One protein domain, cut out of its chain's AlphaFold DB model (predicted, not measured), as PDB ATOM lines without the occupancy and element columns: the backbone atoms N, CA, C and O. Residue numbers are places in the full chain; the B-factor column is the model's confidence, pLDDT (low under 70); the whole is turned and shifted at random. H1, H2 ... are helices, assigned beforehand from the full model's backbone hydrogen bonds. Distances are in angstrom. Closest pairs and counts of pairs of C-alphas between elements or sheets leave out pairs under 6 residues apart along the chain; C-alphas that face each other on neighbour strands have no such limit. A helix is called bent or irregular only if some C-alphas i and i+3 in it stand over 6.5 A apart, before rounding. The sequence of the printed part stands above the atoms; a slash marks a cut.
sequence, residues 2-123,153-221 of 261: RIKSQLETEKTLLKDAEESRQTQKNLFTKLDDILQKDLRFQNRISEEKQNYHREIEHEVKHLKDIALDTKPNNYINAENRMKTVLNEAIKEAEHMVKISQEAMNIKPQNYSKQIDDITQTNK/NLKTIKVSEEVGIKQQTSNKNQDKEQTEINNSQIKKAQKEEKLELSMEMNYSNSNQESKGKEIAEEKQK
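What this domain is: This is residues 2 to 123 and 153 to 221 of the 261 residues of an uncharacterized protein of Candidatus Margulisbacteria bacterium GWD2_39_127 (UniProt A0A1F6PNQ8). One very long free helix, H3, stretches alongside a long helical hairpin without touching it. In the hairpin H1 runs out, a short link turns the chain back, and H2 folds back beside the later part of H1, running nearly straight in spite of a bend. The printed part has 191 residues with three named helices, in the order H1, H2, H3, and no named strand; the class is all helix. The whole is extended, with a radius of gyration of the C-alphas of 32.4 A, and its outline is a rod spanning 115 by 37 by 16 A.

Where its parts are: H3, the longest helix, holds residues 153 to 221 and measures 104.1 A, from C-alpha 153 at (70.578, -25.694, 30.712) to C-alpha 221 at (98.054, 15.425, -60.915). H1 holds residues 2 to 68 and measures 98.9 A, beginning with C-alpha 2 at (83.880, -23.910, 48.175). H2, residues 75 to 121, was assigned as one helix by its hydrogen bonds but is bent: C-alphas 107 and 110 are 6.9 A apart. Its arms are H2a, residues 75 to 107, 48.3 A long, and H2b, residues 110 to 121, 16.5 A long. Residues 108 and 109 belong to neither arm.

How they stand to each other: H3 touches no helix: it is apart from H1, from H2a and from H2b, and its residues 153 to 221 stand free. H1 and H2a form a helical hairpin. They touch with 25 pairs of C-alphas within 8 A, the closest being those of Ile 56 and Ala 89, 5.6 A apart. They run opposite ways at a shallow tilt of 8 degrees. H1 touches H2a with residues 45 to 67 alone. H2a and H2b stand at a shallow tilt of 13 degrees. H2b touches no helix, but H2b and H1 are near each other, with 7 pairs of C-alphas within 10 A. Residues 2 to 22 of H1 stand free. In H1 and H2b every O i to N i+4 pair is within hydrogen-bond range, against 28 of 29 in H2a and 64 of 65 in H3.

The domain as a whole: The two C-alphas farthest apart are those of Arg 2 and Lys 221, at 116.8 A. Without the stretches that stand free, the body has 101 residues and spans 78 by 18 by 10 A. The link from H1 to H2a is short, with 6 residues. The link from H2b to H3 lies across the cut, where residues 124 to 152 are not printed and C-alphas 123 and 153 are 37.6 A apart. The mean pLDDT of the printed part is 70.5; 75 residues are under 70, among them residues 70 to 76, 103 to 123, 153 to 179 and 201 to 212.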
ATOM      1  N   ARG A   2      83.662 -23.458  49.569       68.50
ATOM      2  CA  ARG A   2      83.880 -23.910  48.175       68.50
ATOM      3  C   ARG A   2      83.207 -23.043  47.094       68.50
ATOM      4  O   ARG A   2      83.880 -22.601  46.177       68.50
ATOM      5  N   ILE A   3      81.926 -22.715  47.282       70.50
ATOM      6  CA  ILE A   3      81.147 -21.879  46.348       70.50
ATOM      7  C   ILE A   3      81.717 -20.453  46.236       70.50
ATOM      8  O   ILE A   3      81.764 -19.891  45.150       70.50
ATOM      9  N   LYS A   4      82.215 -19.870  47.340       70.00
ATOM     10  CA  LYS A   4      82.843 -18.536  47.309       70.00
ATOM     11  C   LYS A   4      84.137 -18.538  46.490       70.00
ATOM     12  O   LYS A   4      84.349 -17.629  45.705       70.00
ATOM     13  N   SER A   5      84.948 -19.586  46.630       74.94
ATOM     14  CA  SER A   5      86.195 -19.738  45.871       74.94
ATOM     15  C   SER A   5      85.952 -19.925  44.365       74.94
ATOM     16  O   SER A   5      86.704 -19.375  43.565       74.94
ATOM     17  N   GLN A   6      84.890 -20.641  43.975       70.56
ATOM     18  CA  GLN A   6      84.489 -20.801  42.568       70.56
ATOM     19  C   GLN A   6      83.992 -19.483  41.957       70.56
ATOM     20  O   GLN A   6      84.415 -19.101  40.872       70.56
ATOM     21  N   LEU A   7      83.174 -18.728  42.697       80.31
ATOM     22  CA  LEU A   7      82.718 -17.400  42.269       80.31
ATOM     23  C   LEU A   7      83.871 -16.399  42.100       80.31
ATOM     24  O   LEU A   7      83.853 -15.583  41.183       80.31
ATOM     25  N   GLU A   8      84.883 -16.451  42.968       77.38
ATOM     26  CA  GLU A   8      86.076 -15.605  42.839       77.38
ATOM     27  C   GLU A   8      86.896 -15.957  41.592       77.38
ATOM     28  O   GLU A   8      87.370 -15.049  40.910       77.38
ATOM     29  N   THR A   9      86.993 -17.245  41.241       82.12
ATOM     30  CA  THR A   9      87.715 -17.696  40.039       82.12
ATOM     31  C   THR A   9      86.978 -17.337  38.750       82.12
ATOM     32  O   THR A   9      87.592 -16.827  37.811       82.12
ATOM     33  N   GLU A  10      85.660 -17.518  38.698       74.88
ATOM     34  CA  GLU A  10      84.852 -17.092  37.546       74.88
ATOM     35  C   GLU A  10      84.907 -15.576  37.342       74.88
ATOM     36  O   GLU A  10      85.045 -15.099  36.214       74.88
ATOM     37  N   LYS A  11      84.885 -14.802  38.433       80.00
ATOM     38  CA  LYS A  11      85.012 -13.345  38.369       80.00
ATOM     39  C   LYS A  11      86.367 -12.907  37.807       80.00
ATOM     40  O   LYS A  11      86.409 -11.950  37.034       80.00
ATOM     41  N   THR A  12      87.459 -13.584  38.165       82.06
ATOM     42  CA  THR A  12      88.779 -13.301  37.576       82.06
ATOM     43  C   THR A  12      88.834 -13.664  36.094       82.06
ATOM     44  O   THR A  12      89.266 -12.842  35.296       82.06
ATOM     45  N   LEU A  13      88.289 -14.821  35.700       79.69
ATOM     46  CA  LEU A  13      88.268 -15.252  34.297       79.69
ATOM     47  C   LEU A  13      87.461 -14.299  33.403       79.69
ATOM     48  O   LEU A  13      87.871 -14.009  32.280       79.69
ATOM     49  N   LEU A  14      86.333 -13.781  33.901       79.00
ATOM     50  CA  LEU A  14      85.535 -12.780  33.184       79.00
ATOM     51  C   LEU A  14      86.299 -11.465  32.991       79.00
ATOM     52  O   LEU A  14      86.255 -10.896  31.903       79.00
ATOM     53  N   LYS A  15      87.026 -11.009  34.019       85.56
ATOM     54  CA  LYS A  15      87.850  -9.797  33.943       85.56
ATOM     55  C   LYS A  15      88.981  -9.953  32.924       85.56
ATOM     56  O   LYS A  15      89.165  -9.072  32.090       85.56
ATOM     57  N   ASP A  16      89.666 -11.094  32.931       73.00
ATOM     58  CA  ASP A  16      90.750 -11.391  31.988       73.00
ATOM     59  C   ASP A  16      90.233 -11.467  30.537       73.00
ATOM     60  O   ASP A  16      90.856 -10.948  29.607       73.00
ATOM     61  N   ALA A  17      89.051 -12.059  30.327       78.06
ATOM     62  CA  ALA A  17      88.401 -12.096  29.017       78.06
ATOM     63  C   ALA A  17      87.995 -10.693  28.528       78.06
ATOM     64  O   ALA A  17      88.123 -10.387  27.339       78.06
ATOM     65  N   GLU A  18      87.531  -9.825  29.429       81.88
ATOM     66  CA  GLU A  18      87.158  -8.446  29.111       81.88
ATOM     67  C   GLU A  18      88.383  -7.581  28.771       81.88
ATOM     68  O   GLU A  18      88.363  -6.851  27.775       81.88
ATOM     69  N   GLU A  19      89.487  -7.734  29.504       78.19
ATOM     70  CA  GLU A  19      90.769  -7.083  29.202       78.19
ATOM     71  C   GLU A  19      91.357  -7.571  27.866       78.19
ATOM     72  O   GLU A  19      91.820  -6.764  27.048       78.19
ATOM     73  N   SER A  20      91.257  -8.875  27.578       74.81
ATOM     74  CA  SER A  20      91.656  -9.453  26.288       74.81
ATOM     75  C   SER A  20      90.821  -8.890  25.131       74.81
ATOM     76  O   SER A  20      91.369  -8.425  24.126       74.81
ATOM     77  N   ARG A  21      89.493  -8.831  25.294       79.00
ATOM     78  CA  ARG A  21      88.575  -8.244  24.307       79.00
ATOM     79  C   ARG A  21      88.875  -6.764  24.065       79.00
ATOM     80  O   ARG A  21      88.866  -6.320  22.916       79.00
ATOM     81  N   GLN A  22      89.149  -5.998  25.120       79.38
ATOM     82  CA  GLN A  22      89.480  -4.579  25.001       79.38
ATOM     83  C   GLN A  22      90.809  -4.372  24.264       79.38
ATOM     84  O   GLN A  22      90.914  -3.494  23.403       79.38
ATOM     85  N   THR A  23      91.801  -5.218  24.536       74.44
ATOM     86  CA  THR A  23      93.098  -5.200  23.847       74.44
ATOM     87  C   THR A  23      92.944  -5.518  22.359       74.44
ATOM     88  O   THR A  23      93.460  -4.782  21.516       74.44
ATOM     89  N   GLN A  24      92.159  -6.544  22.015       68.50
ATOM     90  CA  GLN A  24      91.856  -6.879  20.621       68.50
ATOM     91  C   GLN A  24      91.123  -5.743  19.903       68.50
ATOM     92  O   GLN A  24      91.486  -5.393  18.783       68.50
ATOM     93  N   LYS A  25      90.132  -5.118  20.551       81.75
ATOM     94  CA  LYS A  25      89.415  -3.969  19.983       81.75
ATOM     95  C   LYS A  25      90.370  -2.817  19.658       81.75
ATOM     96  O   LYS A  25      90.328  -2.292  18.550       81.75
ATOM     97  N   ASN A  26      91.265  -2.475  20.586       75.69
ATOM     98  CA  ASN A  26      92.274  -1.436  20.369       75.69
ATOM     99  C   ASN A  26      93.220  -1.782  19.209       75.69
ATOM    100  O   ASN A  26      93.614  -0.896  18.451       75.69
ATOM    101  N   LEU A  27      93.580  -3.060  19.062       78.56
ATOM    102  CA  LEU A  27      94.415  -3.537  17.962       78.56
ATOM    103  C   LEU A  27      93.700  -3.396  16.611       78.56
ATOM    104  O   LEU A  27      94.287  -2.855  15.677       78.56
ATOM    105  N   PHE A  28      92.429  -3.796  16.521       75.94
ATOM    106  CA  PHE A  28      91.632  -3.633  15.300       75.94
ATOM    107  C   PHE A  28      91.479  -2.167  14.896       75.94
ATOM    108  O   PHE A  28      91.674  -1.845  13.730       75.94
ATOM    109  N   THR A  29      91.201  -1.271  15.847       79.31
ATOM    110  CA  THR A  29      91.097   0.167  15.558       79.31
ATOM    111  C   THR A  29      92.416   0.741  15.038       79.31
ATOM    112  O   THR A  29      92.416   1.466  14.051       79.31
ATOM    113  N   LYS A  30      93.557   0.370  15.638       78.94
ATOM    114  CA  LYS A  30      94.873   0.809  15.144       78.94
ATOM    115  C   LYS A  30      95.174   0.283  13.740       78.94
ATOM    116  O   LYS A  30      95.732   1.019  12.934       78.94
ATOM    117  N   LEU A  31      94.831  -0.973  13.450       72.62
ATOM    118  CA  LEU A  31      95.021  -1.548  12.116       72.62
ATOM    119  C   LEU A  31      94.150  -0.848  11.071       72.62
ATOM    120  O   LEU A  31      94.645  -0.539   9.989       72.62
ATOM    121  N   ASP A  32      92.895  -0.550  11.405       77.12
ATOM    122  CA  ASP A  32      91.991   0.189  10.521       77.12
ATOM    123  C   ASP A  32      92.522   1.604  10.232       77.12
ATOM    124  O   ASP A  32      92.638   1.999   9.073       77.12
ATOM    125  N   ASP A  33      92.988   2.328  11.255       76.44
ATOM    126  CA  ASP A  33      93.611   3.649  11.088       76.44
ATOM    127  C   ASP A  33      94.835   3.615  10.158       76.44
ATOM    128  O   ASP A  33      95.051   4.531   9.356       76.44
ATOM    129  N   ILE A  34      95.661   2.570  10.274       75.88
ATOM    130  CA  ILE A  34      96.839   2.367   9.427       75.88
ATOM    131  C   ILE A  34      96.410   2.115   7.975       75.88
ATOM    132  O   ILE A  34      96.908   2.790   7.071       75.88
ATOM    133  N   LEU A  35      95.454   1.210   7.749       75.50
ATOM    134  CA  LEU A  35      94.938   0.892   6.412       75.50
ATOM    135  C   LEU A  35      94.288   2.109   5.741       75.50
ATOM    136  O   LEU A  35      94.523   2.363   4.560       75.50
ATOM    137  N   GLN A  36      93.522   2.904   6.491       74.44
ATOM    138  CA  GLN A  36      92.894   4.128   5.987       74.44
ATOM    139  C   GLN A  36      93.928   5.178   5.570       74.44
ATOM    140  O   GLN A  36      93.772   5.835   4.536       74.44
ATOM    141  N   LYS A  37      95.003   5.349   6.350       77.31
ATOM    142  CA  LYS A  37      96.111   6.244   5.979       77.31
ATOM    143  C   LYS A  37      96.814   5.767   4.713       77.31
ATOM    144  O   LYS A  37      97.096   6.592   3.844       77.31
ATOM    145  N   ASP A  38      97.043   4.463   4.591       70.69
ATOM    146  CA  ASP A  38      97.712   3.886   3.427       70.69
ATOM    147  C   ASP A  38      96.865   4.048   2.157       70.69
ATOM    148  O   ASP A  38      97.369   4.485   1.122       70.69
ATOM    149  N   LEU A  39      95.550   3.827   2.255       76.00
ATOM    150  CA  LEU A  39      94.613   4.057   1.155       76.00
ATOM    151  C   LEU A  39      94.634   5.516   0.675       76.00
ATOM    152  O   LEU A  39      94.735   5.771  -0.525       76.00
ATOM    153  N   ARG A  40      94.599   6.488   1.597       76.19
ATOM    154  CA  ARG A  40      94.686   7.919   1.243       76.19
ATOM    155  C   ARG A  40      96.008   8.262   0.562       76.19
ATOM    156  O   ARG A  40      96.021   9.035  -0.392       76.19
ATOM    157  N   PHE A  41      97.109   7.686   1.037       78.94
ATOM    158  CA  PHE A  41      98.424   7.893   0.441       78.94
ATOM    159  C   PHE A  41      98.510   7.308  -0.977       78.94
ATOM    160  O   PHE A  41      98.983   7.989  -1.886       78.94
ATOM    161  N   GLN A  42      97.991   6.093  -1.199       70.75
ATOM    162  CA  GLN A  42      97.914   5.496  -2.539       70.75
ATOM    163  C   GLN A  42      97.067   6.343  -3.493       70.75
ATOM    164  O   GLN A  42      97.488   6.576  -4.626       70.75
ATOM    165  N   ASN A  43      95.918   6.846  -3.033       73.56
ATOM    166  CA  ASN A  43      95.057   7.705  -3.846       73.56
ATOM    167  C   ASN A  43      95.776   8.996  -4.249       73.56
ATOM    168  O   ASN A  43      95.782   9.340  -5.426       73.56
ATOM    169  N   ARG A  44      96.474   9.650  -3.310       79.94
ATOM    170  CA  ARG A  44      97.260  10.855  -3.605       79.94
ATOM    171  C   ARG A  44      98.349  10.601  -4.653       79.94
ATOM    172  O   ARG A  44      98.495  11.389  -5.580       79.94
ATOM    173  N   ILE A  45      99.090   9.499  -4.537       76.94
ATOM    174  CA  ILE A  45     100.105   9.130  -5.539       76.94
ATOM    175  C   ILE A  45      99.454   8.871  -6.900       76.94
ATOM    176  O   ILE A  45     100.004   9.252  -7.932       76.94
ATOM    177  N   SER A  46      98.302   8.201  -6.914       77.50
ATOM    178  CA  SER A  46      97.566   7.932  -8.148       77.50
ATOM    179  C   SER A  46      97.131   9.227  -8.836       77.50
ATOM    180  O   SER A  46      97.296   9.353 -10.047       77.50
ATOM    181  N   GLU A  47      96.622  10.197  -8.076       81.31
ATOM    182  CA  GLU A  47      96.249  11.520  -8.586       81.31
ATOM    183  C   GLU A  47      97.462  12.289  -9.124       81.31
ATOM    184  O   GLU A  47      97.419  12.793 -10.246       81.31
ATOM    185  N   GLU A  48      98.571  12.331  -8.377       78.06
ATOM    186  CA  GLU A  48      99.808  12.984  -8.827       78.06
ATOM    187  C   GLU A  48     100.324  12.351 -10.133       78.06
ATOM    188  O   GLU A  48     100.644  13.068 -11.080       78.06
ATOM    189  N   LYS A  49     100.304  11.017 -10.254       70.50
ATOM    190  CA  LYS A  49     100.664  10.321 -11.504       70.50
ATOM    191  C   LYS A  49      99.759  10.685 -12.675       70.50
ATOM    192  O   LYS A  49     100.254  10.871 -13.782       70.50
ATOM    193  N   GLN A  50      98.449  10.770 -12.453       78.12
ATOM    194  CA  GLN A  50      97.506  11.173 -13.500       78.12
ATOM    195  C   GLN A  50      97.729  12.618 -13.953       78.12
ATOM    196  O   GLN A  50      97.480  12.933 -15.115       78.12
ATOM    197  N   ASN A  51      98.187  13.501 -13.065       83.19
ATOM    198  CA  ASN A  51      98.521  14.876 -13.428       83.19
ATOM    199  C   ASN A  51      99.774  14.924 -14.307       83.19
ATOM    200  O   ASN A  51      99.689  15.441 -15.416       83.19
ATOM    201  N   TYR A  52     100.866  14.273 -13.893       78.25
ATOM    202  CA  TYR A  52     102.076  14.182 -14.720       78.25
ATOM    203  C   TYR A  52     101.816  13.503 -16.065       78.25
ATOM    204  O   TYR A  52     102.353  13.912 -17.086       78.25
ATOM    205  N   HIS A  53     100.956  12.483 -16.099       79.12
ATOM    206  CA  HIS A  53     100.583  11.851 -17.359       79.12
ATOM    207  C   HIS A  53      99.900  12.837 -18.317       79.12
ATOM    208  O   HIS A  53     100.244  12.874 -19.495       79.12
ATOM    209  N   ARG A  54      98.984  13.669 -17.805       83.88
ATOM    210  CA  ARG A  54      98.310  14.715 -18.592       83.88
ATOM    211  C   ARG A  54      99.274  15.797 -19.078       83.88
ATOM    212  O   ARG A  54      99.120  16.268 -20.204       83.88
ATOM    213  N   GLU A  55     100.247  16.185 -18.259       79.75
ATOM    214  CA  GLU A  55     101.301  17.139 -18.639       79.75
ATOM    215  C   GLU A  55     102.154  16.572 -19.783       79.75
ATOM    216  O   GLU A  55     102.220  17.174 -20.856       79.75
ATOM    217  N   ILE A  56     102.637  15.335 -19.642       74.81
ATOM    218  CA  ILE A  56     103.402  14.641 -20.687       74.81
ATOM    219  C   ILE A  56     102.590  14.512 -21.986       74.81
ATOM    220  O   ILE A  56     103.113  14.760 -23.073       74.81
ATOM    221  N   GLU A  57     101.307  14.138 -21.920       82.00
ATOM    222  CA  GLU A  57     100.445  14.070 -23.110       82.00
ATOM    223  C   GLU A  57     100.308  15.429 -23.809       82.00
ATOM    224  O   GLU A  57     100.358  15.511 -25.044       82.00
ATOM    225  N   HIS A  58     100.155  16.501 -23.029       86.81
ATOM    226  CA  HIS A  58     100.079  17.863 -23.544       86.81
ATOM    227  C   HIS A  58     101.378  18.263 -24.260       86.81
ATOM    228  O   HIS A  58     101.338  18.799 -25.373       86.81
ATOM    229  N   GLU A  59     102.531  17.947 -23.680       78.19
ATOM    230  CA  GLU A  59     103.831  18.245 -24.277       78.19
ATOM    231  C   GLU A  59     104.121  17.417 -25.531       78.19
ATOM    232  O   GLU A  59     104.587  17.958 -26.539       78.19
ATOM    233  N   VAL A  60     103.765  16.129 -25.534       79.12
ATOM    234  CA  VAL A  60     103.859  15.267 -26.724       79.12
ATOM    235  C   VAL A  60     102.994  15.815 -27.860       79.12
ATOM    236  O   VAL A  60     103.426  15.834 -29.019       79.12
ATOM    237  N   LYS A  61     101.789  16.306 -27.551       83.56
ATOM    238  CA  LYS A  61     100.929  16.968 -28.537       83.56
ATOM    239  C   LYS A  61     101.581  18.241 -29.079       83.56
ATOM    240  O   LYS A  61     101.625  18.422 -30.293       83.56
ATOM    241  N   HIS A  62     102.154  19.072 -28.211       80.00
ATOM    242  CA  HIS A  62     102.847  20.292 -28.621       80.00
ATOM    243  C   HIS A  62     104.080  19.997 -29.502       80.00
ATOM    244  O   HIS A  62     104.299  20.674 -30.506       80.00
ATOM    245  N   LEU A  63     104.843  18.936 -29.207       74.00
ATOM    246  CA  LEU A  63     105.933  18.454 -30.067       74.00
ATOM    247  C   LEU A  63     105.435  18.023 -31.447       74.00
ATOM    248  O   LEU A  63     106.069  18.342 -32.456       74.00
ATOM    249  N   LYS A  64     104.302  17.316 -31.502       81.00
ATOM    250  CA  LYS A  64     103.675  16.899 -32.761       81.00
ATOM    251  C   LYS A  64     103.240  18.105 -33.591       81.00
ATOM    252  O   LYS A  64     103.482  18.120 -34.795       81.00
ATOM    253  N   ASP A  65     102.665  19.120 -32.954       81.88
ATOM    254  CA  ASP A  65     102.240  20.352 -33.622       81.88
ATOM    255  C   ASP A  65     103.439  21.139 -34.177       81.88
ATOM    256  O   ASP A  65     103.387  21.616 -35.310       81.88
ATOM    257  N   ILE A  66     104.556  21.210 -33.438       74.44
ATOM    258  CA  ILE A  66     105.801  21.826 -33.932       74.44
ATOM    259  C   ILE A  66     106.384  21.027 -35.107       74.44
ATOM    260  O   ILE A  66     106.821  21.618 -36.091       74.44
ATOM    261  N   ALA A  67     106.378  19.695 -35.030       73.38
ATOM    262  CA  ALA A  67     106.905  18.835 -36.089       73.38
ATOM    263  C   ALA A  67     106.081  18.900 -37.390       73.38
ATOM    264  O   ALA A  67     106.622  18.682 -38.474       73.38
ATOM    265  N   LEU A  68     104.781  19.198 -37.290       78.31
ATOM    266  CA  LEU A  68     103.879  19.379 -38.430       78.31
ATOM    267  C   LEU A  68     103.943  20.792 -39.043       78.31
ATOM    268  O   LEU A  68     103.387  20.997 -40.123       78.31
ATOM    269  N   ASP A  69     104.623  21.760 -38.415       71.69
ATOM    270  CA  ASP A  69     104.853  23.092 -38.992       71.69
ATOM    271  C   ASP A  69     105.937  23.020 -40.084       71.69
ATOM    272  O   ASP A  69     107.130  23.218 -39.858       71.69
ATOM    273  N   THR A  70     105.520  22.706 -41.314       60.38
ATOM    274  CA  THR A  70     106.402  22.442 -42.465       60.38
ATOM    275  C   THR A  70     106.985  23.699 -43.131       60.38
ATOM    276  O   THR A  70     107.416  23.640 -44.286       60.38
ATOM    277  N   LYS A  71     106.978  24.872 -42.479       62.75
ATOM    278  CA  LYS A  71     107.471  26.115 -43.100       62.75
ATOM    279  C   LYS A  71     109.009  26.136 -43.179       62.75
ATOM    280  O   LYS A  71     109.674  26.172 -42.143       62.75
ATOM    281  N   PRO A  72     109.604  26.228 -44.386       55.09
ATOM    282  CA  PRO A  72     111.038  26.006 -44.579       55.09
ATOM    283  C   PRO A  72     111.974  27.022 -43.917       55.09
ATOM    284  O   PRO A  72     113.133  26.711 -43.663       55.09
ATOM    285  N   ASN A  73     111.477  28.209 -43.564       59.19
ATOM    286  CA  ASN A  73     112.278  29.245 -42.909       59.19
ATOM    287  C   ASN A  73     112.323  29.131 -41.376       59.19
ATOM    288  O   ASN A  73     112.940  29.978 -40.735       59.19
ATOM    289  N   ASN A  74     111.691  28.112 -40.778       62.84
ATOM    290  CA  ASN A  74     111.563  27.999 -39.321       62.84
ATOM    291  C   ASN A  74     112.209  26.750 -38.707       62.84
ATOM    292  O   ASN A  74     112.139  26.590 -37.493       62.84
ATOM    293  N   TYR A  75     112.878  25.900 -39.492       63.84
ATOM    294  CA  TYR A  75     113.410  24.617 -39.009       63.84
ATOM    295  C   TYR A  75     114.353  24.738 -37.800       63.84
ATOM    296  O   TYR A  75     114.205  23.984 -36.846       63.84
ATOM    297  N   ILE A  76     115.268  25.715 -37.781       66.81
ATOM    298  CA  ILE A  76     116.209  25.910 -36.655       66.81
ATOM    299  C   ILE A  76     115.470  26.368 -35.381       66.81
ATOM    300  O   ILE A  76     115.782  25.931 -34.274       66.81
ATOM    301  N   ASN A  77     114.449  27.219 -35.524       71.56
ATOM    302  CA  ASN A  77     113.625  27.663 -34.397       71.56
ATOM    303  C   ASN A  77     112.681  26.558 -33.906       71.56
ATOM    304  O   ASN A  77     112.456  26.440 -32.703       71.56
ATOM    305  N   ALA A  78     112.156  25.737 -34.815       71.44
ATOM    306  CA  ALA A  78     111.350  24.567 -34.489       71.44
ATOM    307  C   ALA A  78     112.180  23.522 -33.731       71.44
ATOM    308  O   ALA A  78     111.737  23.040 -32.695       71.44
ATOM    309  N   GLU A  79     113.417  23.252 -34.161       75.88
ATOM    310  CA  GLU A  79     114.325  22.318 -33.485       75.88
ATOM    311  C   GLU A  79     114.656  22.769 -32.053       75.88
ATOM    312  O   GLU A  79     114.586  21.973 -31.116       75.88
ATOM    313  N   ASN A  80     114.966  24.054 -31.856       79.31
ATOM    314  CA  ASN A  80     115.232  24.594 -30.521       79.31
ATOM    315  C   ASN A  80     113.990  24.535 -29.618       79.31
ATOM    316  O   ASN A  80     114.106  24.165 -28.454       79.31
ATOM    317  N   ARG A  81     112.796  24.830 -30.153       76.88
ATOM    318  CA  ARG A  81     111.532  24.694 -29.411       76.88
ATOM    319  C   ARG A  81     111.231  23.238 -29.057       76.88
ATOM    320  O   ARG A  81     110.838  22.975 -27.927       76.88
ATOM    321  N   MET A  82     111.466  22.299 -29.976       79.12
ATOM    322  CA  MET A  82     111.315  20.867 -29.702       79.12
ATOM    323  C   MET A  82     112.277  20.402 -28.612       79.12
ATOM    324  O   MET A  82     111.861  19.675 -27.721       79.12
ATOM    325  N   LYS A  83     113.539  20.849 -28.630       82.44
ATOM    326  CA  LYS A  83     114.510  20.539 -27.568       82.44
ATOM    327  C   LYS A  83     114.052  21.030 -26.195       82.44
ATOM    328  O   LYS A  83     114.228  20.306 -25.222       82.44
ATOM    329  N   THR A  84     113.468  22.227 -26.106       80.44
ATOM    330  CA  THR A  84     112.944  22.749 -24.835       80.44
ATOM    331  C   THR A  84     111.798  21.891 -24.311       80.44
ATOM    332  O   THR A  84     111.895  21.403 -23.192       80.44
ATOM    333  N   VAL A  85     110.786  21.627 -25.141       76.06
ATOM    334  CA  VAL A  85     109.606  20.837 -24.743       76.06
ATOM    335  C   VAL A  85     109.997  19.391 -24.412       76.06
ATOM    336  O   VAL A  85     109.497  18.811 -23.464       76.06
ATOM    337  N   LEU A  86     110.955  18.806 -25.141       81.50
ATOM    338  CA  LEU A  86     111.461  17.465 -24.833       81.50
ATOM    339  C   LEU A  86     112.170  17.416 -23.470       81.50
ATOM    340  O   LEU A  86     112.051  16.431 -22.749       81.50
ATOM    341  N   ASN A  87     112.916  18.464 -23.112       86.06
ATOM    342  CA  ASN A  87     113.580  18.544 -21.813       86.06
ATOM    343  C   ASN A  87     112.587  18.739 -20.658       86.06
ATOM    344  O   ASN A  87     112.875  18.294 -19.549       86.06
ATOM    345  N   GLU A  88     111.460  19.411 -20.894       79.75
ATOM    346  CA  GLU A  88     110.368  19.538 -19.919       79.75
ATOM    347  C   GLU A  88     109.697  18.167 -19.702       79.75
ATOM    348  O   GLU A  88     109.693  17.678 -18.570       79.75
ATOM    349  N   ALA A  89     109.401  17.437 -20.784       73.62
ATOM    350  CA  ALA A  89     108.807  16.095 -20.721       73.62
ATOM    351  C   ALA A  89     109.686  15.090 -19.983       73.62
ATOM    352  O   ALA A  89     109.211  14.258 -19.205       73.62
ATOM    353  N   ILE A  90     110.998  15.154 -20.229       82.94
ATOM    354  CA  ILE A  90     111.975  14.300 -19.551       82.94
ATOM    355  C   ILE A  90     111.982  14.599 -18.049       82.94
ATOM    356  O   ILE A  90     111.963  13.660 -17.255       82.94
ATOM    357  N   LYS A  91     111.953  15.875 -17.642       84.94
ATOM    358  CA  LYS A  91     111.895  16.238 -16.218       84.94
ATOM    359  C   LYS A  91     110.615  15.731 -15.563       84.94
ATOM    360  O   LYS A  91     110.672  15.168 -14.472       84.94
ATOM    361  N   GLU A  92     109.469  15.898 -16.208       79.75
ATOM    362  CA  GLU A  92     108.176  15.442 -15.679       79.75
ATOM    363  C   GLU A  92     108.124  13.913 -15.554       79.75
ATOM    364  O   GLU A  92     107.690  13.376 -14.529       79.75
ATOM    365  N   ALA A  93     108.688  13.196 -16.528       72.44
ATOM    366  CA  ALA A  93     108.863  11.750 -16.449       72.44
ATOM    367  C   ALA A  93     109.800  11.333 -15.296       72.44
ATOM    368  O   ALA A  93     109.487  10.392 -14.562       72.44
ATOM    369  N   GLU A  94     110.916  12.037 -15.084       81.56
ATOM    370  CA  GLU A  94     111.822  11.809 -13.949       81.56
ATOM    371  C   GLU A  94     111.117  12.027 -12.601       81.56
ATOM    372  O   GLU A  94     111.275  11.217 -11.681       81.56
ATOM    373  N   HIS A  95     110.286  13.067 -12.483       80.88
ATOM    374  CA  HIS A  95     109.458  13.310 -11.299       80.88
ATOM    375  C   HIS A  95     108.465  12.165 -11.049       80.88
ATOM    376  O   HIS A  95     108.374  11.663  -9.923       80.88
ATOM    377  N   MET A  96     107.787  11.682 -12.094       76.19
ATOM    378  CA  MET A  96     106.857  10.551 -11.999       76.19
ATOM    379  C   MET A  96     107.556   9.252 -11.548       76.19
ATOM    380  O   MET A  96     107.013   8.489 -10.733       76.19
ATOM    381  N   VAL A  97     108.775   8.997 -12.039       78.12
ATOM    382  CA  VAL A  97     109.611   7.865 -11.602       78.12
ATOM    383  C   VAL A  97     110.009   8.027 -10.136       78.12
ATOM    384  O   VAL A  97     109.834   7.090  -9.354       78.12
ATOM    385  N   LYS A  98     110.460   9.218  -9.729       82.38
ATOM    386  CA  LYS A  98     110.871   9.501  -8.348       82.38
ATOM    387  C   LYS A  98     109.735   9.279  -7.346       82.38
ATOM    388  O   LYS A  98     109.932   8.569  -6.364       82.38
ATOM    389  N   ILE A  99     108.535   9.785  -7.632       72.12
ATOM    390  CA  ILE A  99     107.344   9.579  -6.785       72.12
ATOM    391  C   ILE A  99     106.978   8.092  -6.710       72.12
ATOM    392  O   ILE A  99     106.647   7.575  -5.643       72.12
ATOM    393  N   SER A 100     107.084   7.365  -7.827       71.12
ATOM    394  CA  SER A 100     106.858   5.911  -7.840       71.12
ATOM    395  C   SER A 100     107.850   5.160  -6.949       71.12
ATOM    396  O   SER A 100     107.482   4.184  -6.296       71.12
ATOM    397  N   GLN A 101     109.097   5.620  -6.905       75.62
ATOM    398  CA  GLN A 101     110.162   5.007  -6.124       75.62
ATOM    399  C   GLN A 101     110.049   5.353  -4.631       75.62
ATOM    400  O   GLN A 101     110.207   4.473  -3.784       75.62
ATOM    401  N   GLU A 102     109.674   6.590  -4.298       72.94
ATOM    402  CA  GLU A 102     109.302   7.001  -2.937       72.94
ATOM    403  C   GLU A 102     108.107   6.183  -2.420       72.94
ATOM    404  O   GLU A 102     108.148   5.655  -1.307       72.94
ATOM    405  N   ALA A 103     107.093   5.959  -3.261       65.62
ATOM    406  CA  ALA A 103     105.951   5.106  -2.941       65.62
ATOM    407  C   ALA A 103     106.334   3.633  -2.690       65.62
ATOM    408  O   ALA A 103     105.757   2.994  -1.807       65.62
ATOM    409  N   MET A 104     107.299   3.079  -3.440       65.62
ATOM    410  CA  MET A 104     107.804   1.716  -3.206       65.62
ATOM    411  C   MET A 104     108.614   1.608  -1.909       65.62
ATOM    412  O   MET A 104     108.488   0.606  -1.206       65.62
ATOM    413  N   ASN A 105     109.401   2.629  -1.559       65.62
ATOM    414  CA  ASN A 105     110.269   2.605  -0.376       65.62
ATOM    415  C   ASN A 105     109.506   2.747   0.953       65.62
ATOM    416  O   ASN A 105     109.972   2.263   1.984       65.62
ATOM    417  N   ILE A 106     108.314   3.352   0.944       57.41
ATOM    418  CA  ILE A 106     107.485   3.525   2.150       57.41
ATOM    419  C   ILE A 106     106.772   2.214   2.567       57.41
ATOM    420  O   ILE A 106     106.485   2.029   3.750       57.41
ATOM    421  N   LYS A 107     106.539   1.264   1.643       53.47
ATOM    422  CA  LYS A 107     105.692   0.068   1.873       53.47
ATOM    423  C   LYS A 107     106.270  -1.057   2.761       53.47
ATOM    424  O   LYS A 107     105.464  -1.692   3.432       53.47
ATOM    425  N   PRO A 108     107.583  -1.363   2.821       50.59
ATOM    426  CA  PRO A 108     108.050  -2.484   3.661       50.59
ATOM    427  C   PRO A 108     108.634  -2.073   5.023       50.59
ATOM    428  O   PRO A 108     108.482  -2.801   6.002       50.59
ATOM    429  N   GLN A 109     109.315  -0.925   5.116       52.16
ATOM    430  CA  GLN A 109     110.180  -0.637   6.272       52.16
ATOM    431  C   GLN A 109     109.447  -0.046   7.484       52.16
ATOM    432  O   GLN A 109     109.779  -0.383   8.619       52.16
ATOM    433  N   ASN A 110     108.428   0.792   7.274       57.09
ATOM    434  CA  ASN A 110     107.696   1.404   8.390       57.09
ATOM    435  C   ASN A 110     106.626   0.478   8.976       57.09
ATOM    436  O   ASN A 110     106.429   0.468  10.190       57.09
ATOM    437  N   TYR A 111     105.976  -0.334   8.142       51.69
ATOM    438  CA  TYR A 111     104.925  -1.246   8.589       51.69
ATOM    439  C   TYR A 111     105.479  -2.444   9.350       51.69
ATOM    440  O   TYR A 111     104.919  -2.789  10.384       51.69
ATOM    441  N   SER A 112     106.610  -3.021   8.916       58.50
ATOM    442  CA  SER A 112     107.296  -4.068   9.690       58.50
ATOM    443  C   SER A 112     107.601  -3.573  11.098       58.50
ATOM    444  O   SER A 112     107.211  -4.213  12.062       58.50
ATOM    445  N   LYS A 113     108.192  -2.379  11.223       62.66
ATOM    446  CA  LYS A 113     108.547  -1.807  12.522       62.66
ATOM    447  C   LYS A 113     107.319  -1.506  13.388       62.66
ATOM    448  O   LYS A 113     107.317  -1.847  14.560       62.66
ATOM    449  N   GLN A 114     106.248  -0.943  12.820       61.91
ATOM    450  CA  GLN A 114     105.013  -0.658  13.568       61.91
ATOM    451  C   GLN A 114     104.252  -1.928  13.972       61.91
ATOM    452  O   GLN A 114     103.689  -1.976  15.063       61.91
ATOM    453  N   ILE A 115     104.243  -2.963  13.129       58.91
ATOM    454  CA  ILE A 115     103.669  -4.272  13.461       58.91
ATOM    455  C   ILE A 115     104.516  -4.945  14.538       58.91
ATOM    456  O   ILE A 115     103.957  -5.418  15.523       58.91
ATOM    457  N   ASP A 116     105.842  -4.930  14.416       63.31
ATOM    458  CA  ASP A 116     106.755  -5.465  15.427       63.31
ATOM    459  C   ASP A 116     106.581  -4.736  16.771       63.31
ATOM    460  O   ASP A 116     106.461  -5.395  17.803       63.31
ATOM    461  N   ASP A 117     106.437  -3.407  16.771       60.62
ATOM    462  CA  ASP A 117     106.171  -2.594  17.968       60.62
ATOM    463  C   ASP A 117     104.795  -2.924  18.599       60.62
ATOM    464  O   ASP A 117     104.663  -3.019  19.826       60.62
ATOM    465  N   ILE A 118     103.760  -3.173  17.784       60.44
ATOM    466  CA  ILE A 118     102.429  -3.631  18.241       60.44
ATOM    467  C   ILE A 118     102.487  -5.067  18.790       60.44
ATOM    468  O   ILE A 118     101.799  -5.403  19.759       60.44
ATOM    469  N   THR A 119     103.316  -5.925  18.198       58.34
ATOM    470  CA  THR A 119     103.474  -7.326  18.611       58.34
ATOM    471  C   THR A 119     104.309  -7.428  19.892       58.34
ATOM    472  O   THR A 119     104.043  -8.281  20.735       58.34
ATOM    473  N   GLN A 120     105.283  -6.532  20.086       60.16
ATOM    474  CA  GLN A 120     106.101  -6.457  21.301       60.16
ATOM    475  C   GLN A 120     105.359  -5.829  22.483       60.16
ATOM    476  O   GLN A 120     105.503  -6.315  23.602       60.16
ATOM    477  N   THR A 121     104.512  -4.821  22.257       55.59
ATOM    478  CA  THR A 121     103.701  -4.213  23.333       55.59
ATOM    479  C   THR A 121     102.628  -5.147  23.903       55.59
ATOM    480  O   THR A 121     102.177  -4.923  25.020       55.59
ATOM    481  N   ASN A 122     102.271  -6.224  23.193       50.62
ATOM    482  CA  ASN A 122     101.328  -7.251  23.658       50.62
ATOM    483  C   ASN A 122     102.005  -8.535  24.178       50.62
ATOM    484  O   ASN A 122     101.313  -9.486  24.536       50.62
ATOM    485  N   LYS A 123     103.344  -8.571  24.278       45.56
ATOM    486  CA  LYS A 123     104.084  -9.602  25.028       45.56
ATOM    487  C   LYS A 123     104.132  -9.284  26.530       45.56
ATOM    488  O   LYS A 123     105.188  -9.356  27.150       45.56
ATOM    489  N   ASN A 153      69.742 -26.796  31.209       53.81
ATOM    490  CA  ASN A 153      70.578 -25.694  30.712       53.81
ATOM    491  C   ASN A 153      71.611 -26.121  29.654       53.81
ATOM    492  O   ASN A 153      71.766 -25.440  28.640       53.81
ATOM    493  N   LEU A 154      72.263 -27.279  29.814       54.41
ATOM    494  CA  LEU A 154      73.171 -27.830  28.796       54.41
ATOM    495  C   LEU A 154      72.448 -28.171  27.483       54.41
ATOM    496  O   LEU A 154      73.011 -27.995  26.401       54.41
ATOM    497  N   LYS A 155      71.189 -28.621  27.554       58.19
ATOM    498  CA  LYS A 155      70.376 -28.896  26.361       58.19
ATOM    499  C   LYS A 155      69.999 -27.599  25.638       58.19
ATOM    500  O   LYS A 155      70.044 -27.565  24.411       58.19
ATOM    501  N   THR A 156      69.709 -26.526  26.374       54.78
ATOM    502  CA  THR A 156      69.400 -25.200  25.811       54.78
ATOM    503  C   THR A 156      70.620 -24.554  25.151       54.78
ATOM    504  O   THR A 156      70.510 -23.999  24.057       54.78
ATOM    505  N   ILE A 157      71.805 -24.680  25.759       50.16
ATOM    506  CA  ILE A 157      73.068 -24.158  25.201       50.16
ATOM    507  C   ILE A 157      73.418 -24.871  23.889       50.16
ATOM    508  O   ILE A 157      73.749 -24.215  22.903       50.16
ATOM    509  N   LYS A 158      73.234 -26.194  23.822       52.09
ATOM    510  CA  LYS A 158      73.520 -26.980  22.612       52.09
ATOM    511  C   LYS A 158      72.594 -26.635  21.435       52.09
ATOM    512  O   LYS A 158      73.040 -26.586  20.293       52.09
ATOM    513  N   VAL A 159      71.326 -26.315  21.713       53.38
ATOM    514  CA  VAL A 159      70.380 -25.800  20.700       53.38
ATOM    515  C   VAL A 159      70.776 -24.389  20.235       53.38
ATOM    516  O   VAL A 159      70.596 -24.054  19.066       53.38
ATOM    517  N   SER A 160      71.367 -23.576  21.114       53.38
ATOM    518  CA  SER A 160      71.809 -22.208  20.801       53.38
ATOM    519  C   SER A 160      73.065 -22.186  19.914       53.38
ATOM    520  O   SER A 160      73.141 -21.394  18.972       53.38
ATOM    521  N   GLU A 161      74.022 -23.090  20.154       54.88
ATOM    522  CA  GLU A 161      75.209 -23.276  19.302       54.88
ATOM    523  C   GLU A 161      74.845 -23.770  17.894       54.88
ATOM    524  O   GLU A 161      75.363 -23.247  16.905       54.88
ATOM    525  N   GLU A 162      73.912 -24.721  17.766       55.84
ATOM    526  CA  GLU A 162      73.475 -25.224  16.455       55.84
ATOM    527  C   GLU A 162      72.779 -24.146  15.602       55.84
ATOM    528  O   GLU A 162      72.933 -24.129  14.376       55.84
ATOM    529  N   VAL A 163      72.051 -23.213  16.228       57.88
ATOM    530  CA  VAL A 163      71.438 -22.067  15.532       57.88
ATOM    531  C   VAL A 163      72.502 -21.041  15.113       57.88
ATOM    532  O   VAL A 163      72.460 -20.550  13.982       57.88
ATOM    533  N   GLY A 164      73.500 -20.776  15.963       55.25
ATOM    534  CA  GLY A 164      74.616 -19.875  15.646       55.25
ATOM    535  C   GLY A 164      75.488 -20.368  14.483       55.25
ATOM    536  O   GLY A 164      75.832 -19.593  13.585       55.25
ATOM    537  N   ILE A 165      75.775 -21.673  14.430       54.97
ATOM    538  CA  ILE A 165      76.557 -22.297  13.347       54.97
ATOM    539  C   ILE A 165      75.800 -22.237  12.005       54.97
ATOM    540  O   ILE A 165      76.414 -22.011  10.956       54.97
ATOM    541  N   LYS A 166      74.465 -22.364  12.018       56.25
ATOM    542  CA  LYS A 166      73.626 -22.217  10.812       56.25
ATOM    543  C   LYS A 166      73.569 -20.777  10.286       56.25
ATOM    544  O   LYS A 166      73.561 -20.582   9.073       56.25
ATOM    545  N   GLN A 167      73.601 -19.762  11.153       55.53
ATOM    546  CA  GLN A 167      73.681 -18.360  10.708       55.53
ATOM    547  C   GLN A 167      75.055 -18.000  10.126       55.53
ATOM    548  O   GLN A 167      75.128 -17.313   9.107       55.53
ATOM    549  N   GLN A 168      76.149 -18.511  10.699       53.72
ATOM    550  CA  GLN A 168      77.496 -18.254  10.170       53.72
ATOM    551  C   GLN A 168      77.748 -18.927   8.813       53.72
ATOM    552  O   GLN A 168      78.398 -18.343   7.945       53.72
ATOM    553  N   THR A 169      77.207 -20.128   8.592       54.94
ATOM    554  CA  THR A 169      77.288 -20.806   7.285       54.94
ATOM    555  C   THR A 169      76.410 -20.143   6.220       54.94
ATOM    556  O   THR A 169      76.806 -20.115   5.057       54.94
ATOM    557  N   SER A 170      75.281 -19.535   6.605       56.25
ATOM    558  CA  SER A 170      74.449 -18.727   5.702       56.25
ATOM    559  C   SER A 170      75.166 -17.453   5.234       56.25
ATOM    560  O   SER A 170      75.208 -17.184   4.035       56.25
ATOM    561  N   ASN A 171      75.801 -16.706   6.145       51.78
ATOM    562  CA  ASN A 171      76.487 -15.453   5.792       51.78
ATOM    563  C   ASN A 171      77.722 -15.691   4.913       51.78
ATOM    564  O   ASN A 171      77.951 -14.972   3.946       51.78
ATOM    565  N   LYS A 172      78.469 -16.772   5.169       62.75
ATOM    566  CA  LYS A 172      79.653 -17.122   4.372       62.75
ATOM    567  C   LYS A 172      79.320 -17.494   2.919       62.75
ATOM    568  O   LYS A 172      80.168 -17.337   2.044       62.75
ATOM    569  N   ASN A 173      78.105 -17.979   2.653       58.47
ATOM    570  CA  ASN A 173      77.644 -18.265   1.293       58.47
ATOM    571  C   ASN A 173      77.132 -17.006   0.573       58.47
ATOM    572  O   ASN A 173      77.381 -16.870  -0.623       58.47
ATOM    573  N   GLN A 174      76.520 -16.058   1.292       59.06
ATOM    574  CA  GLN A 174      76.090 -14.770   0.727       59.06
ATOM    575  C   GLN A 174      77.279 -13.889   0.323       59.06
ATOM    576  O   GLN A 174      77.291 -13.341  -0.779       59.06
ATOM    577  N   ASP A 175      78.334 -13.845   1.143       60.16
ATOM    578  CA  ASP A 175      79.564 -13.112   0.811       60.16
ATOM    579  C   ASP A 175      80.244 -13.668  -0.454       60.16
ATOM    580  O   ASP A 175      80.845 -12.931  -1.243       60.16
ATOM    581  N   LYS A 176      80.120 -14.980  -0.691       69.56
ATOM    582  CA  LYS A 176      80.703 -15.647  -1.858       69.56
ATOM    583  C   LYS A 176      79.923 -15.344  -3.143       69.56
ATOM    584  O   LYS A 176      80.543 -14.996  -4.145       69.56
ATOM    585  N   GLU A 177      78.590 -15.380  -3.093       66.06
ATOM    586  CA  GLU A 177      77.724 -14.987  -4.217       66.06
ATOM    587  C   GLU A 177      77.912 -13.510  -4.592       66.06
ATOM    588  O   GLU A 177      78.026 -13.170  -5.770       66.06
ATOM    589  N   GLN A 178      78.044 -12.625  -3.602       69.19
ATOM    590  CA  GLN A 178      78.231 -11.196  -3.851       69.19
ATOM    591  C   GLN A 178      79.606 -10.882  -4.468       69.19
ATOM    592  O   GLN A 178      79.724 -10.015  -5.339       69.19
ATOM    593  N   THR A 179      80.637 -11.646  -4.098       67.06
ATOM    594  CA  THR A 179      81.972 -11.548  -4.708       67.06
ATOM    595  C   THR A 179      81.978 -12.047  -6.161       67.06
ATOM    596  O   THR A 179      82.645 -11.464  -7.021       67.06
ATOM    597  N   GLU A 180      81.215 -13.098  -6.476       72.25
ATOM    598  CA  GLU A 180      81.078 -13.617  -7.844       72.25
ATOM    599  C   GLU A 180      80.283 -12.664  -8.756       72.25
ATOM    600  O   GLU A 180      80.692 -12.427  -9.898       72.25
ATOM    601  N   ILE A 181      79.218 -12.035  -8.243       73.12
ATOM    602  CA  ILE A 181      78.431 -11.025  -8.971       73.12
ATOM    603  C   ILE A 181      79.291  -9.798  -9.314       73.12
ATOM    604  O   ILE A 181      79.311  -9.369 -10.473       73.12
ATOM    605  N   ASN A 182      80.065  -9.279  -8.354       71.25
ATOM    606  CA  ASN A 182      80.937  -8.120  -8.578       71.25
ATOM    607  C   ASN A 182      82.028  -8.415  -9.622       71.25
ATOM    608  O   ASN A 182      82.267  -7.613 -10.528       71.25
ATOM    609  N   ASN A 183      82.643  -9.600  -9.565       71.56
ATOM    610  CA  ASN A 183      83.640 -10.014 -10.556       71.56
ATOM    611  C   ASN A 183      83.054 -10.168 -11.969       71.56
ATOM    612  O   ASN A 183      83.744  -9.902 -12.956       71.56
ATOM    613  N   SER A 184      81.791 -10.584 -12.087       79.19
ATOM    614  CA  SER A 184      81.093 -10.677 -13.374       79.19
ATOM    615  C   SER A 184      80.813  -9.292 -13.977       79.19
ATOM    616  O   SER A 184      81.062  -9.071 -15.165       79.19
ATOM    617  N   GLN A 185      80.383  -8.327 -13.158       72.12
ATOM    618  CA  GLN A 185      80.112  -6.953 -13.604       72.12
ATOM    619  C   GLN A 185      81.380  -6.218 -14.059       72.12
ATOM    620  O   GLN A 185      81.373  -5.600 -15.124       72.12
ATOM    621  N   ILE A 186      82.489  -6.360 -13.326       70.75
ATOM    622  CA  ILE A 186      83.783  -5.761 -13.700       70.75
ATOM    623  C   ILE A 186      84.281  -6.329 -15.037       70.75
ATOM    624  O   ILE A 186      84.698  -5.576 -15.917       70.75
ATOM    625  N   LYS A 187      84.174  -7.650 -15.241       83.19
ATOM    626  CA  LYS A 187      84.549  -8.286 -16.517       83.19
ATOM    627  C   LYS A 187      83.694  -7.803 -17.688       83.19
ATOM    628  O   LYS A 187      84.197  -7.716 -18.807       83.19
ATOM    629  N   LYS A 188      82.413  -7.501 -17.450       85.69
ATOM    630  CA  LYS A 188      81.524  -6.952 -18.479       85.69
ATOM    631  C   LYS A 188      81.925  -5.521 -18.853       85.69
ATOM    632  O   LYS A 188      82.098  -5.259 -20.039       85.69
ATOM    633  N   ALA A 189      82.169  -4.660 -17.864       75.25
ATOM    634  CA  ALA A 189      82.597  -3.277 -18.084       75.25
ATOM    635  C   ALA A 189      83.932  -3.195 -18.849       75.25
ATOM    636  O   ALA A 189      84.029  -2.491 -19.847       75.25
ATOM    637  N   GLN A 190      84.925  -4.012 -18.474       69.69
ATOM    638  CA  GLN A 190      86.216  -4.076 -19.180       69.69
ATOM    639  C   GLN A 190      86.086  -4.531 -20.640       69.69
ATOM    640  O   GLN A 190      86.869  -4.133 -21.504       69.69
ATOM    641  N   LYS A 191      85.116  -5.407 -20.932       87.69
ATOM    642  CA  LYS A 191      84.866  -5.885 -22.294       87.69
ATOM    643  C   LYS A 191      84.190  -4.812 -23.151       87.69
ATOM    644  O   LYS A 191      84.524  -4.718 -24.330       87.69
ATOM    645  N   GLU A 192      83.271  -4.040 -22.577       81.38
ATOM    646  CA  GLU A 192      82.613  -2.912 -23.252       81.38
ATOM    647  C   GLU A 192      83.608  -1.772 -23.526       81.38
ATOM    648  O   GLU A 192      83.726  -1.356 -24.675       81.38
ATOM    649  N   GLU A 193      84.431  -1.381 -22.549       73.62
ATOM    650  CA  GLU A 193      85.450  -0.326 -22.712       73.62
ATOM    651  C   GLU A 193      86.500  -0.692 -23.779       73.62
ATOM    652  O   GLU A 193      86.859   0.114 -24.640       73.62
ATOM    653  N   LYS A 194      86.943  -1.958 -23.804       85.44
ATOM    654  CA  LYS A 194      87.856  -2.458 -24.845       85.44
ATOM    655  C   LYS A 194      87.224  -2.440 -26.241       85.44
ATOM    656  O   LYS A 194      87.930  -2.225 -27.228       85.44
ATOM    657  N   LEU A 195      85.923  -2.717 -26.336       76.88
ATOM    658  CA  LEU A 195      85.199  -2.684 -27.603       76.88
ATOM    659  C   LEU A 195      85.064  -1.242 -28.105       76.88
ATOM    660  O   LEU A 195      85.343  -0.991 -29.277       76.88
ATOM    661  N   GLU A 196      84.727  -0.303 -27.224       76.75
ATOM    662  CA  GLU A 196      84.572   1.118 -27.549       76.75
ATOM    663  C   GLU A 196      85.892   1.737 -28.039       76.75
ATOM    664  O   GLU A 196      85.940   2.278 -29.146       76.75
ATOM    665  N   LEU A 197      87.003   1.492 -27.329       67.94
ATOM    666  CA  LEU A 197      88.355   1.876 -27.767       67.94
ATOM    667  C   LEU A 197      88.712   1.314 -29.150       67.94
ATOM    668  O   LEU A 197      89.316   1.996 -29.979       67.94
ATOM    669  N   SER A 198      88.338   0.060 -29.426       71.44
ATOM    670  CA  SER A 198      88.608  -0.555 -30.732       71.44
ATOM    671  C   SER A 198      87.778   0.065 -31.860       71.44
ATOM    672  O   SER A 198      88.260   0.177 -32.990       71.44
ATOM    673  N   MET A 199      86.554   0.513 -31.565       76.00
ATOM    674  CA  MET A 199      85.700   1.205 -32.528       76.00
ATOM    675  C   MET A 199      86.210   2.620 -32.821       76.00
ATOM    676  O   MET A 199      86.297   2.987 -33.994       76.00
ATOM    677  N   GLU A 200      86.626   3.378 -31.803       70.88
ATOM    678  CA  GLU A 200      87.214   4.715 -31.984       70.88
ATOM    679  C   GLU A 200      88.523   4.673 -32.780       70.88
ATOM    680  O   GLU A 200      88.712   5.457 -33.716       70.88
ATOM    681  N   MET A 201      89.401   3.710 -32.478       68.81
ATOM    682  CA  MET A 201      90.654   3.515 -33.217       68.81
ATOM    683  C   MET A 201      90.405   3.193 -34.695       68.81
ATOM    684  O   MET A 201      91.077   3.740 -35.571       68.81
ATOM    685  N   ASN A 202      89.406   2.360 -34.999       67.38
ATOM    686  CA  ASN A 202      89.046   2.040 -36.382       67.38
ATOM    687  C   ASN A 202      88.455   3.244 -37.128       67.38
ATOM    688  O   ASN A 202      88.789   3.468 -38.293       67.38
ATOM    689  N   TYR A 203      87.630   4.054 -36.462       65.19
ATOM    690  CA  TYR A 203      87.053   5.261 -37.058       65.19
ATOM    691  C   TYR A 203      88.123   6.328 -37.347       65.19
ATOM    692  O   TYR A 203      88.107   6.984 -38.392       65.19
ATOM    693  N   SER A 204      89.099   6.468 -36.446       65.19
ATOM    694  CA  SER A 204      90.241   7.372 -36.613       65.19
ATOM    695  C   SER A 204      91.153   6.944 -37.773       65.19
ATOM    696  O   SER A 204      91.506   7.768 -38.623       65.19
ATOM    697  N   ASN A 205      91.457   5.644 -37.877       61.97
ATOM    698  CA  ASN A 205      92.289   5.099 -38.953       61.97
ATOM    699  C   ASN A 205      91.624   5.231 -40.332       61.97
ATOM    700  O   ASN A 205      92.283   5.635 -41.289       61.97
ATOM    701  N   SER A 206      90.312   4.981 -40.426       59.50
ATOM    702  CA  SER A 206      89.559   5.132 -41.679       59.50
ATOM    703  C   SER A 206      89.592   6.575 -42.213       59.50
ATOM    704  O   SER A 206      89.754   6.797 -43.416       59.50
ATOM    705  N   ASN A 207      89.545   7.571 -41.322       59.22
ATOM    706  CA  ASN A 207      89.624   8.983 -41.707       59.22
ATOM    707  C   ASN A 207      91.042   9.442 -42.087       59.22
ATOM    708  O   ASN A 207      91.187  10.350 -42.911       59.22
ATOM    709  N   GLN A 208      92.093   8.844 -41.516       60.91
ATOM    710  CA  GLN A 208      93.474   9.139 -41.916       60.91
ATOM    711  C   GLN A 208      93.838   8.509 -43.262       60.91
ATOM    712  O   GLN A 208      94.490   9.165 -44.076       60.91
ATOM    713  N   GLU A 209      93.384   7.285 -43.531       59.84
ATOM    714  CA  GLU A 209      93.646   6.600 -44.800       59.84
ATOM    715  C   GLU A 209      92.979   7.322 -45.983       59.84
ATOM    716  O   GLU A 209      93.616   7.545 -47.014       59.84
ATOM    717  N   SER A 210      91.740   7.802 -45.804       62.88
ATOM    718  CA  SER A 210      91.038   8.591 -46.827       62.88
ATOM    719  C   SER A 210      91.753   9.912 -47.136       62.88
ATOM    720  O   SER A 210      91.959  10.237 -48.305       62.88
ATOM    721  N   LYS A 211      92.201  10.653 -46.109       62.50
ATOM    722  CA  LYS A 211      92.938  11.918 -46.298       62.50
ATOM    723  C   LYS A 211      94.321  11.705 -46.920       62.50
ATOM    724  O   LYS A 211      94.766  12.519 -47.724       62.50
ATOM    725  N   GLY A 212      94.999  10.608 -46.579       66.69
ATOM    726  CA  GLY A 212      96.293  10.255 -47.168       66.69
ATOM    727  C   GLY A 212      96.197   9.942 -48.662       66.69
ATOM    728  O   GLY A 212      97.073  10.336 -49.433       66.69
ATOM    729  N   LYS A 213      95.110   9.284 -49.083       72.50
ATOM    730  CA  LYS A 213      94.871   8.944 -50.490       72.50
ATOM    731  C   LYS A 213      94.529  10.172 -51.339       72.50
ATOM    732  O   LYS A 213      95.049  10.307 -52.443       72.50
ATOM    733  N   GLU A 214      93.745  11.096 -50.794       68.88
ATOM    734  CA  GLU A 214      93.345  12.334 -51.477       68.88
ATOM    735  C   GLU A 214      94.555  13.254 -51.753       68.88
ATOM    736  O   GLU A 214      94.742  13.725 -52.875       68.88
ATOM    737  N   ILE A 215      95.471  13.391 -50.783       64.81
ATOM    738  CA  ILE A 215      96.713  14.180 -50.930       64.81
ATOM    739  C   ILE A 215      97.682  13.545 -51.946       64.81
ATOM    740  O   ILE A 215      98.394  14.252 -52.668       64.81
ATOM    741  N   ALA A 216      97.743  12.212 -52.005       68.12
ATOM    742  CA  ALA A 216      98.599  11.502 -52.953       68.12
ATOM    743  C   ALA A 216      98.103  11.655 -54.403       68.12
ATOM    744  O   ALA A 216      98.912  11.873 -55.308       68.12
ATOM    745  N   GLU A 217      96.785  11.596 -54.619       73.06
ATOM    746  CA  GLU A 217      96.175  11.778 -55.942       73.06
ATOM    747  C   GLU A 217      96.299  13.226 -56.452       73.06
ATOM    748  O   GLU A 217      96.523  13.439 -57.649       73.06
ATOM    749  N   GLU A 218      96.230  14.224 -55.566       72.00
ATOM    750  CA  GLU A 218      96.381  15.642 -55.926       72.00
ATOM    751  C   GLU A 218      97.827  15.992 -56.327       72.00
ATOM    752  O   GLU A 218      98.056  16.538 -57.411       72.00
ATOM    753  N   LYS A 219      98.830  15.555 -55.547       73.69
ATOM    754  CA  LYS A 219     100.255  15.755 -55.888       73.69
ATOM    755  C   LYS A 219     100.667  15.066 -57.188       73.69
ATOM    756  O   LYS A 219     101.531  15.563 -57.913       73.69
ATOM    757  N   GLN A 220     100.073  13.914 -57.502       69.94
ATOM    758  CA  GLN A 220     100.365  13.208 -58.746       69.94
ATOM    759  C   GLN A 220      99.799  13.945 -59.970       69.94
ATOM    760  O   GLN A 220     100.457  13.976 -61.013       69.94
ATOM    761  N   LYS A 221      98.623  14.579 -59.852       76.81
ATOM    762  CA  LYS A 221      98.054  15.425 -60.915       76.81
ATOM    763  C   LYS A 221      98.897  16.680 -61.156       76.81
ATOM    764  O   LYS A 221      99.200  16.979 -62.310       76.81
TER     765      LYS A 221